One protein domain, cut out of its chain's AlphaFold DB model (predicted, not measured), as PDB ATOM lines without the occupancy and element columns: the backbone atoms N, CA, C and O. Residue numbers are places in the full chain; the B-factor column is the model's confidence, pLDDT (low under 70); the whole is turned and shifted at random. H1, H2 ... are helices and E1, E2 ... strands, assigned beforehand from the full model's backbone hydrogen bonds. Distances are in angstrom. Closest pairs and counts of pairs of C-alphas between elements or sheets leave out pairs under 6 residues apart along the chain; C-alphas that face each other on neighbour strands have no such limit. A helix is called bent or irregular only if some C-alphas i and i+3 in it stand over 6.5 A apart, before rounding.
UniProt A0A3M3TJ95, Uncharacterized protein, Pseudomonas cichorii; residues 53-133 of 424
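This is residues 53 to 133 of the 424 residues of an uncharacterized protein of Pseudomonas cichorii (UniProt A0A3M3TJ95). One antiparallel sheet of seven short strands curls round like part of a barrel, bent back on itself into two leaves, with its edge strands E3 and E4 joined through residue 99. The single helix H1 stands at one end as an arm, reaching the sheet with its residues 75 to 78, while residues 65 to 70 stick out; at the opposite end of the longest axis lies the loop of residues 85 to 94 between E2 and E3. The printed part has 81 residues, with elements E1, H1, E2, E3, E4, E5, E6, E7 along the chain and a sheet order of E3, E2, E1, E7, E6, E5, E4. The class is mixed, helices and strands, and the whole is compact, with a radius of gyration of the C-alphas of 13.0 A and spans of 39 by 27 by 25 A.

E1 is residues 53 to 58, 15.8 A long, beginning at C-alpha 53 (203.431, 361.506, 309.914). E2 is residues 81 to 84 and E3 residues 95 to 98. E4 is residues 100 to 102. E5, residues 105 to 111, measures 18.8 A, and E6, residues 114 to 119, 17.6 A. E7, residues 125 to 131, measures 18.9 A and ends at C-alpha 131 (202.700, 364.767, 298.724). H1, residues 69 to 78, is 14.4 A long, from C-alpha 69 (193.807, 333.000, 301.981).

The sheet is strongly twisted and folded, one sheet bent back into two leaves: E3, E2, E1 and E7 face E5 and E4, with E6 as the hinge. E1 and E7 are antiparallel at 132 degrees, with N 55 and O 126 2.9 A apart. E7 is staggered, pairing with E1 over residues 125 to 128 and with E6 over 129 to 131, where N 131 and O 115 are 2.8 A apart. E2 and E1 have N 56 and O 83 at 2.8 A; the hairpin E2 and E3 has N 82 and O 97 at 2.8 A. E4, E5, E6 and E7 form a meander, each strand the antiparallel neighbour of the one before; N 106 and O 118 of E5 and E6 are 2.8 A apart, N 100 and O 107 of E4 and E5 also 2.8 A. E3 runs on into E4 at 51 degrees, and they meet only through their link. The closest C-alphas of E3 and E5, Leu 97 and Pro 110, are 7.1 A apart. H1 is on the sheet at a height of 11.2 A and stands up from it at 50 degrees. Its closest C-alpha pair with E4 is Leu 78 and Lys 101, 5.7 A. Every O i to N i+4 pair in H1 is within hydrogen-bond range.

The two C-alphas farthest apart, Asp 70 and Gly 90, are 40.6 A apart. The printed part has no cut and no long link. The mean pLDDT of the printed part is 83.9; residues 60 to 67, 71 and 121 to 122 are under 70.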
ATOM      1  N   ILE A  53     204.150 362.372 308.981       93.56
ATOM      2  CA  ILE A  53     203.431 361.506 309.914       93.56
ATOM      3  C   ILE A  53     204.180 360.192 310.080       93.56
ATOM      4  O   ILE A  53     204.825 359.694 309.159       93.56
ATOM      5  N   THR A  54     204.094 359.613 311.269       91.69
ATOM      6  CA  THR A  54     204.672 358.301 311.550       91.69
ATOM      7  C   THR A  54     203.580 357.247 311.476       91.69
ATOM      8  O   THR A  54     202.532 357.395 312.106       91.69
ATOM      9  N   GLY A  55     203.834 356.195 310.704       91.06
ATOM     10  CA  GLY A  55     202.977 355.022 310.617       91.06
ATOM     11  C   GLY A  55     203.696 353.765 311.091       91.06
ATOM     12  O   GLY A  55     204.918 353.674 310.983       91.06
ATOM     13  N   THR A  56     202.942 352.789 311.582       91.12
ATOM     14  CA  THR A  56     203.446 351.460 311.935       91.12
ATOM     15  C   THR A  56     202.803 350.409 311.035       91.12
ATOM     16  O   THR A  56     201.579 350.300 310.989       91.12
ATOM     17  N   LEU A  57     203.615 349.644 310.304       88.00
ATOM     18  CA  LEU A  57     203.168 348.493 309.530       88.00
ATOM     19  C   LEU A  57     202.589 347.441 310.469       88.00
ATOM     20  O   LEU A  57     203.246 346.974 311.395       88.00
ATOM     21  N   LEU A  58     201.356 347.040 310.192       85.69
ATOM     22  CA  LEU A  58     200.706 345.947 310.891       85.69
ATOM     23  C   LEU A  58     200.794 344.676 310.057       85.69
ATOM     24  O   LEU A  58     200.625 344.699 308.837       85.69
ATOM     25  N   ALA A  59     200.978 343.546 310.739       74.31
ATOM     26  CA  ALA A  59     201.036 342.244 310.089       74.31
ATOM     27  C   ALA A  59     199.731 341.899 309.347       74.31
ATOM     28  O   ALA A  59     199.794 341.246 308.309       74.31
ATOM     29  N   ARG A  60     198.561 342.325 309.862       68.69
ATOM     30  CA  ARG A  60     197.238 342.090 309.252       68.69
ATOM     31  C   ARG A  60     196.192 343.127 309.667       68.69
ATOM     32  O   ARG A  60     196.121 343.498 310.834       68.69
ATOM     33  N   HIS A  61     195.309 343.482 308.732       64.44
ATOM     34  CA  HIS A  61     193.994 344.069 309.023       64.44
ATOM     35  C   HIS A  61     192.916 342.977 308.962       64.44
ATOM     36  O   HIS A  61     193.031 342.090 308.108       64.44
ATOM     37  N   PRO A  62     191.835 343.041 309.763       58.75
ATOM     38  CA  PRO A  62     190.664 342.204 309.528       58.75
ATOM     39  C   PRO A  62     190.109 342.455 308.117       58.75
ATOM     40  O   PRO A  62     189.774 343.585 307.755       58.75
ATOM     41  N   LEU A  63     190.073 341.392 307.316       65.38
ATOM     42  CA  LEU A  63     189.365 341.304 306.040       65.38
ATOM     43  C   LEU A  63     188.007 340.615 306.277       65.38
ATOM     44  O   LEU A  63     187.818 340.029 307.346       65.38
ATOM     45  N   PRO A  64     187.054 340.687 305.329       62.97
ATOM     46  CA  PRO A  64     185.786 339.969 305.442       62.97
ATOM     47  C   PRO A  64     186.009 338.488 305.779       62.97
ATOM     48  O   PRO A  64     186.906 337.864 305.212       62.97
ATOM     49  N   GLU A  65     185.195 337.918 306.673       60.31
ATOM     50  CA  GLU A  65     185.366 336.539 307.181       60.31
ATOM     51  C   GLU A  65     185.381 335.467 306.073       60.31
ATOM     52  O   GLU A  65     185.886 334.365 306.268       60.31
ATOM     53  N   ASN A  66     184.847 335.793 304.897       68.38
ATOM     54  CA  ASN A  66     184.752 334.935 303.720       68.38
ATOM     55  C   ASN A  66     185.872 335.148 302.679       68.38
ATOM     56  O   ASN A  66     185.806 334.566 301.595       68.38
ATOM     57  N   ALA A  67     186.881 335.975 302.963       64.94
ATOM     58  CA  ALA A  67     188.016 336.181 302.066       64.94
ATOM     59  C   ALA A  67     188.912 334.926 301.993       64.94
ATOM     60  O   ALA A  67     189.277 334.349 303.016       64.94
ATOM     61  N   SER A  68     189.300 334.500 300.785       73.19
ATOM     62  CA  SER A  68     190.223 333.368 300.619       73.19
ATOM     63  C   SER A  68     191.646 333.737 301.058       73.19
ATOM     64  O   SER A  68     192.073 334.880 300.901       73.19
ATOM     65  N   ASN A  69     192.418 332.766 301.555       73.38
ATOM     66  CA  ASN A  69     193.807 333.000 301.981       73.38
ATOM     67  C   ASN A  69     194.697 333.559 300.856       73.38
ATOM     68  O   ASN A  69     195.544 334.410 301.120       73.38
ATOM     69  N   ASP A  70     194.471 333.138 299.610       70.44
ATOM     70  CA  ASP A  70     195.203 333.651 298.446       70.44
ATOM     71  C   ASP A  70     194.878 335.126 298.181       70.44
ATOM     72  O   ASP A  70     195.775 335.929 297.930       70.44
ATOM     73  N   PHE A  71     193.602 335.508 298.302       69.56
ATOM     74  CA  PHE A  71     193.167 336.896 298.167       69.56
ATOM     75  C   PHE A  71     193.712 337.772 299.298       69.56
ATOM     76  O   PHE A  71     194.192 338.873 299.042       69.56
ATOM     77  N   ILE A  72     193.701 337.263 300.534       71.94
ATOM     78  CA  ILE A  72     194.284 337.934 301.702       71.94
ATOM     79  C   ILE A  72     195.781 338.179 301.476       71.94
ATOM     80  O   ILE A  72     196.242 339.314 301.588       71.94
ATOM     81  N   SER A  73     196.531 337.143 301.088       72.62
ATOM     82  CA  SER A  73     197.969 337.260 300.831       72.62
ATOM     83  C   SER A  73     198.280 338.209 299.673       72.62
ATOM     84  O   SER A  73     199.297 338.906 299.707       72.62
ATOM     85  N   TRP A  74     197.438 338.232 298.640       75.75
ATOM     86  CA  TRP A  74     197.576 339.150 297.513       75.75
ATOM     87  C   TRP A  74     197.305 340.603 297.928       75.75
ATOM     88  O   TRP A  74     198.122 341.478 297.631       75.75
ATOM     89  N   ILE A  75     196.225 340.854 298.681       75.94
ATOM     90  CA  ILE A  75     195.907 342.182 299.219       75.94
ATOM     91  C   ILE A  75     197.019 342.673 300.136       75.94
ATOM     92  O   ILE A  75     197.491 343.785 299.944       75.94
ATOM     93  N   ASP A  76     197.476 341.874 301.100       76.56
ATOM     94  CA  ASP A  76     198.508 342.307 302.050       76.56
ATOM     95  C   ASP A  76     199.831 342.638 301.337       76.56
ATOM     96  O   ASP A  76     200.558 343.551 301.739       76.56
ATOM     97  N   LYS A  77     200.131 341.945 300.229       78.56
ATOM     98  CA  LYS A  77     201.320 342.217 299.417       78.56
ATOM     99  C   LYS A  77     201.251 343.567 298.710       78.56
ATOM    100  O   LYS A  77     202.287 344.227 298.632       78.56
ATOM    101  N   LEU A  78     200.095 343.952 298.175       78.94
ATOM    102  CA  LEU A  78     199.929 345.177 297.379       78.94
ATOM    103  C   LEU A  78     199.483 346.381 298.212       78.94
ATOM    104  O   LEU A  78     199.823 347.521 297.891       78.94
ATOM    105  N   PHE A  79     198.772 346.112 299.301       85.56
ATOM    106  CA  PHE A  79     198.087 347.097 300.118       85.56
ATOM    107  C   PHE A  79     198.416 346.881 301.593       85.56
ATOM    108  O   PHE A  79     197.608 346.316 302.339       85.56
ATOM    109  N   PRO A  80     199.625 347.264 302.037       86.88
ATOM    110  CA  PRO A  80     200.042 347.062 303.416       86.88
ATOM    111  C   PRO A  80     199.106 347.786 304.383       86.88
ATOM    112  O   PRO A  80     198.536 348.827 304.061       86.88
ATOM    113  N   THR A  81     198.948 347.230 305.579       88.62
ATOM    114  CA  THR A  81     198.153 347.854 306.641       88.62
ATOM    115  C   THR A  81     199.055 348.741 307.480       88.62
ATOM    116  O   THR A  81     200.092 348.269 307.939       88.62
ATOM    117  N   ILE A  82     198.670 349.996 307.694       89.81
ATOM    118  CA  ILE A  82     199.444 350.959 308.478       89.81
ATOM    119  C   ILE A  82     198.558 351.598 309.546       89.81
ATOM    120  O   ILE A  82     197.475 352.096 309.240       89.81
ATOM    121  N   GLU A  83     199.026 351.592 310.791       91.25
ATOM    122  CA  GLU A  83     198.447 352.349 311.900       91.25
ATOM    123  C   GLU A  83     199.126 353.717 312.037       91.25
ATOM    124  O   GLU A  83     200.349 353.815 312.021       91.25
ATOM    125  N   PHE A  84     198.331 354.766 312.223       89.19
ATOM    126  CA  PHE A  84     198.763 356.137 312.496       89.19
ATOM    127  C   PHE A  84     198.183 356.600 313.830       89.19
ATOM    128  O   PHE A  84     197.138 356.105 314.258       89.19
ATOM    129  N   LYS A  85     198.833 357.569 314.483       81.44
ATOM    130  CA  LYS A  85     198.365 358.159 315.756       81.44
ATOM    131  C   LYS A  85     197.950 359.625 315.653       81.44
ATOM    132  O   LYS A  85     197.127 360.080 316.441       81.44
ATOM    133  N   GLN A  86     198.528 360.358 314.706       88.88
ATOM    134  CA  GLN A  86     198.225 361.763 314.482       88.88
ATOM    135  C   GLN A  86     198.466 362.120 313.017       88.88
ATOM    136  O   GLN A  86     199.535 361.848 312.474       88.88
ATOM    137  N   ILE A  87     197.465 362.744 312.397       90.06
ATOM    138  CA  ILE A  87     197.516 363.206 311.000       90.06
ATOM    139  C   ILE A  87     197.377 364.730 310.871       90.06
ATOM    140  O   ILE A  87     197.746 365.305 309.849       90.06
ATOM    141  N   ALA A  88     196.862 365.390 311.911       91.12
ATOM    142  CA  ALA A  88     196.632 366.828 311.948       91.12
ATOM    143  C   ALA A  88     197.117 367.426 313.274       91.12
ATOM    144  O   ALA A  88     197.101 366.768 314.318       91.12
ATOM    145  N   GLU A  89     197.547 368.683 313.231       89.38
ATOM    146  CA  GLU A  89     198.020 369.424 314.398       89.38
ATOM    147  C   GLU A  89     196.945 369.488 315.489       89.38
ATOM    148  O   GLU A  89     195.774 369.759 315.222       89.38
ATOM    149  N   GLY A  90     197.348 369.205 316.729       84.00
ATOM    150  CA  GLY A  90     196.472 369.290 317.900       84.00
ATOM    151  C   GLY A  90     195.355 368.243 317.984       84.00
ATOM    152  O   GLY A  90     194.569 368.300 318.927       84.00
ATOM    153  N   ILE A  91     195.265 367.288 317.046       86.12
ATOM    154  CA  ILE A  91     194.251 366.225 317.072       86.12
ATOM    155  C   ILE A  91     194.902 364.856 317.257       86.12
ATOM    156  O   ILE A  91     195.571 364.351 316.359       86.12
ATOM    157  N   GLU A  92     194.602 364.203 318.374       84.00
ATOM    158  CA  GLU A  92     194.872 362.775 318.558       84.00
ATOM    159  C   GLU A  92     193.866 361.963 317.720       84.00
ATOM    160  O   GLU A  92     192.713 361.754 318.102       84.00
ATOM    161  N   ASP A  93     194.284 361.579 316.514       81.75
ATOM    162  CA  ASP A  93     193.476 360.852 315.533       81.75
ATOM    163  C   ASP A  93     194.226 359.597 315.104       81.75
ATOM    164  O   ASP A  93     195.099 359.640 314.230       81.75
ATOM    165  N   SER A  94     193.896 358.482 315.756       84.62
ATOM    166  CA  SER A  94     194.466 357.191 315.409       84.62
ATOM    167  C   SER A  94     193.605 356.464 314.386       84.62
ATOM    168  O   SER A  94     192.384 356.369 314.528       84.62
ATOM    169  N   ARG A  95     194.255 355.956 313.338       86.69
ATOM    170  CA  ARG A  95     193.603 355.270 312.220       86.69
ATOM    171  C   ARG A  95     194.430 354.099 311.774       86.69
ATOM    172  O   ARG A  95     195.651 354.193 311.724       86.69
ATOM    173  N   VAL A  96     193.747 353.056 311.337       88.38
ATOM    174  CA  VAL A  96     194.368 351.982 310.577       88.38
ATOM    175  C   VAL A  96     193.882 352.089 309.140       88.38
ATOM    176  O   VAL A  96     192.679 352.116 308.886       88.38
ATOM    177  N   LEU A  97     194.819 352.209 308.205       87.50
ATOM    178  CA  LEU A  97     194.548 352.405 306.786       87.50
ATOM    179  C   LEU A  97     195.289 351.361 305.960       87.50
ATOM    180  O   LEU A  97     196.314 350.818 306.372       87.50
ATOM    181  N   ARG A  98     194.785 351.110 304.755       86.94
ATOM    182  CA  ARG A  98     195.511 350.363 303.729       86.94
ATOM    183  C   ARG A  98     196.292 351.362 302.879       86.94
ATOM    184  O   ARG A  98     195.697 352.260 302.291       86.94
ATOM    185  N   GLY A  99     197.611 351.217 302.847       89.44
ATOM    186  CA  GLY A  99     198.457 351.921 301.890       89.44
ATOM    187  C   GLY A  99     198.432 351.244 300.535       89.44
ATOM    188  O   GLY A  99     197.876 350.162 300.379       89.44
ATOM    189  N   VAL A 100     199.056 351.878 299.556       90.38
ATOM    190  CA  VAL A 100     199.192 351.385 298.191       90.38
ATOM    191  C   VAL A 100     200.669 351.392 297.839       90.38
ATOM    192  O   VAL A 100     201.328 352.422 297.978       90.38
ATOM    193  N   LYS A 101     201.206 350.250 297.406       88.81
ATOM    194  CA  LYS A 101     202.588 350.196 296.917       88.81
ATOM    195  C   LYS A 101     202.679 350.806 295.521       88.81
ATOM    196  O   LYS A 101     201.975 350.374 294.611       88.81
ATOM    197  N   VAL A 102     203.563 351.784 295.360       87.06
ATOM    198  CA  VAL A 102     203.832 352.486 294.101       87.06
ATOM    199  C   VAL A 102     205.341 352.453 293.872       87.06
ATOM    200  O   VAL A 102     206.086 353.224 294.471       87.06
ATOM    201  N   GLY A 103     205.804 351.520 293.036       85.06
ATOM    202  CA  GLY A 103     207.236 351.239 292.898       85.06
ATOM    203  C   GLY A 103     207.836 350.766 294.226       85.06
ATOM    204  O   GLY A 103     207.314 349.833 294.837       85.06
ATOM    205  N   ASP A 104     208.893 351.444 294.669       87.69
ATOM    206  CA  ASP A 104     209.576 351.188 295.944       87.69
ATOM    207  C   ASP A 104     209.017 352.026 297.111       87.69
ATOM    208  O   ASP A 104     209.570 352.007 298.210       87.69
ATOM    209  N   ASP A 105     207.898 352.724 296.907       91.62
ATOM    210  CA  ASP A 105     207.239 353.533 297.929       91.62
ATOM    211  C   ASP A 105     205.895 352.925 298.377       91.62
ATOM    212  O   ASP A 105     205.220 352.199 297.643       91.62
ATOM    213  N   ILE A 106     205.465 353.271 299.591       92.31
ATOM    214  CA  ILE A 106     204.087 353.134 300.070       92.31
ATOM    215  C   ILE A 106     203.463 354.522 300.101       92.31
ATOM    216  O   ILE A 106     204.010 355.461 300.683       92.31
ATOM    217  N   MET A 107     202.282 354.632 299.512       94.38
ATOM    218  CA  MET A 107     201.481 355.844 299.509       94.38
ATOM    219  C   MET A 107     200.144 355.626 300.211       94.38
ATOM    220  O   MET A 107     199.601 354.523 300.212       94.38
ATOM    221  N   ILE A 108     199.620 356.679 300.828       93.38
ATOM    222  CA  ILE A 108     198.368 356.665 301.590       93.38
ATOM    223  C   ILE A 108     197.590 357.957 301.357       93.38
ATOM    224  O   ILE A 108     198.172 359.006 301.076       93.38
ATOM    225  N   GLU A 109     196.283 357.880 301.583       93.19
ATOM    226  CA  GLU A 109     195.381 359.026 301.648       93.19
ATOM    227  C   GLU A 109     194.586 358.967 302.966       93.19
ATOM    228  O   GLU A 109     193.503 358.381 303.011       93.19
ATOM    229  N   PRO A 110     195.139 359.472 304.088       90.31
ATOM    230  CA  PRO A 110     194.486 359.398 305.397       90.31
ATOM    231  C   PRO A 110     193.230 360.252 305.542       90.31
ATOM    232  O   PRO A 110     192.408 359.980 306.421       90.31
ATOM    233  N   ASP A 111     193.096 361.276 304.709       89.75
ATOM    234  CA  ASP A 111     191.883 362.060 304.559       89.75
ATOM    235  C   ASP A 111     191.739 362.520 303.108       89.75
ATOM    236  O   ASP A 111     192.705 362.502 302.346       89.75
ATOM    237  N   HIS A 112     190.532 362.928 302.732       85.75
ATOM    238  CA  HIS A 112     190.185 363.244 301.356       85.75
ATOM    239  C   HIS A 112     191.136 364.278 300.733       85.75
ATOM    240  O   HIS A 112     191.178 365.437 301.149       85.75
ATOM    241  N   GLY A 113     191.880 363.854 299.709       88.88
ATOM    242  CA  GLY A 113     192.842 364.684 298.991       88.88
ATOM    243  C   GLY A 113     194.110 365.053 299.764       88.88
ATOM    244  O   GLY A 113     194.845 365.946 299.340       88.88
ATOM    245  N   VAL A 114     194.389 364.381 300.881       93.00
ATOM    246  CA  VAL A 114     195.625 364.541 301.648       93.00
ATOM    247  C   VAL A 114     196.469 363.297 301.456       93.00
ATOM    248  O   VAL A 114     196.107 362.233 301.944       93.00
ATOM    249  N   PHE A 115     197.602 363.431 300.772       95.44
ATOM    250  CA  PHE A 115     198.452 362.301 300.407       95.44
ATOM    251  C   PHE A 115     199.771 362.324 301.153       95.44
ATOM    252  O   PHE A 115     200.366 363.384 301.360       95.44
ATOM    253  N   TYR A 116     200.263 361.134 301.475       95.69
ATOM    254  CA  TYR A 116     201.619 360.957 301.962       95.69
ATOM    255  C   TYR A 116     202.309 359.786 301.278       95.69
ATOM    256  O   TYR A 116     201.664 358.847 300.811       95.69
ATOM    257  N   ARG A 117     203.640 359.837 301.269       95.38
ATOM    258  CA  ARG A 117     204.521 358.821 300.702       95.38
ATOM    259  C   ARG A 117     205.655 358.504 301.659       95.38
ATOM    260  O   ARG A 117     206.185 359.406 302.307       95.38
ATOM    261  N   ALA A 118     206.059 357.245 301.687       93.56
ATOM    262  CA  ALA A 118     207.270 356.805 302.352       93.56
ATOM    263  C   ALA A 118     207.965 355.705 301.544       93.56
ATOM    264  O   ALA A 118     207.265 354.882 300.954       93.56
ATOM    265  N   PRO A 119     209.303 355.627 301.565       89.50
ATOM    266  CA  PRO A 119     210.011 354.488 300.998       89.50
ATOM    267  C   PRO A 119     209.673 353.203 301.759       89.50
ATOM    268  O   PRO A 119     209.461 353.220 302.976       89.50
ATOM    269  N   LEU A 120     209.665 352.072 301.052       78.94
ATOM    270  CA  LEU A 120     209.629 350.741 301.658       78.94
ATOM    271  C   LEU A 120     210.903 350.525 302.490       78.94
ATOM    272  O   LEU A 120     211.954 350.145 301.978       78.94
ATOM    273  N   GLY A 121     210.815 350.807 303.790       68.81
ATOM    274  CA  GLY A 121     211.890 350.570 304.754       68.81
ATOM    275  C   GLY A 121     211.954 349.119 305.251       68.81
ATOM    276  O   GLY A 121     211.034 348.332 305.048       68.81
ATOM    277  N   GLN A 122     213.041 348.778 305.954       60.09
ATOM    278  CA  GLN A 122     213.248 347.465 306.594       60.09
ATOM    279  C   GLN A 122     212.744 347.388 308.053       60.09
ATOM    280  O   GLN A 122     213.156 346.503 308.798       60.09
ATOM    281  N   GLY A 123     211.875 348.303 308.487       70.62
ATOM    282  CA  GLY A 123     211.359 348.344 309.859       70.62
ATOM    283  C   GLY A 123     209.854 348.577 309.918       70.62
ATOM    284  O   GLY A 123     209.252 349.040 308.951       70.62
ATOM    285  N   ASP A 124     209.264 348.278 311.076       78.38
ATOM    286  CA  ASP A 124     207.816 348.393 311.277       78.38
ATOM    287  C   ASP A 124     207.359 349.853 311.337       78.38
ATOM    288  O   ASP A 124     206.238 350.163 310.954       78.38
ATOM    289  N   THR A 125     208.223 350.771 311.771       86.75
ATOM    290  CA  THR A 125     207.916 352.205 311.831       86.75
ATOM    291  C   THR A 125     208.419 352.918 310.582       86.75
ATOM    292  O   THR A 125     209.603 352.864 310.253       86.75
ATOM    293  N   ILE A 126     207.519 353.639 309.919       89.69
ATOM    294  CA  ILE A 126     207.754 354.319 308.649       89.69
ATOM    295  C   ILE A 126     207.419 355.805 308.793       89.69
ATOM    296  O   ILE A 126     206.367 356.174 309.322       89.69
ATOM    297  N   LEU A 127     208.312 356.666 308.299       92.38
ATOM    298  CA  LEU A 127     208.086 358.107 308.219       92.38
ATOM    299  C   LEU A 127     207.511 358.480 306.852       92.38
ATOM    300  O   LEU A 127     208.178 358.365 305.824       92.38
ATOM    301  N   PHE A 128     206.278 358.961 306.859       94.81
ATOM    302  CA  PHE A 128     205.553 359.435 305.694       94.81
ATOM    303  C   PHE A 128     205.713 360.945 305.550       94.81
ATOM    304  O   PHE A 128     205.588 361.677 306.526       94.81
ATOM    305  N   THR A 129     205.959 361.412 304.328       95.81
ATOM    306  CA  THR A 129     206.056 362.838 303.987       95.81
ATOM    307  C   THR A 129     204.911 363.229 303.067       95.81
ATOM    308  O   THR A 129     204.505 362.442 302.206       95.81
ATOM    309  N   ARG A 130     204.374 364.431 303.269       96.38
ATOM    310  CA  ARG A 130     203.244 364.960 302.512       96.38
ATOM    311  C   ARG A 130     203.569 365.062 301.022       96.38
ATOM    312  O   ARG A 130     204.663 365.471 300.634       96.38
ATOM    313  N   VAL A 131     202.602 364.697 300.185       96.06
ATOM    314  CA  VAL A 131     202.700 364.767 298.724       96.06
ATOM    315  C   VAL A 131     201.693 365.774 298.193       96.06
ATOM    316  O   VAL A 131     200.493 365.665 298.435       96.06
ATOM    317  N   THR A 132     202.198 366.739 297.431       93.50
ATOM    318  CA  THR A 132     201.402 367.750 296.719       93.50
ATOM    319  C   THR A 132     201.654 367.746 295.213       93.50
ATOM    320  O   THR A 132     200.925 368.409 294.481       93.50
ATOM    321  N   ASP A 133     202.656 366.994 294.740       93.50
ATOM    322  CA  ASP A 133     202.977 366.857 293.320       93.50
ATOM    323  C   ASP A 133     201.869 366.070 292.586       93.50
ATOM    324  O   ASP A 133     201.675 364.881 292.874       93.50
TER     325      ASP A 133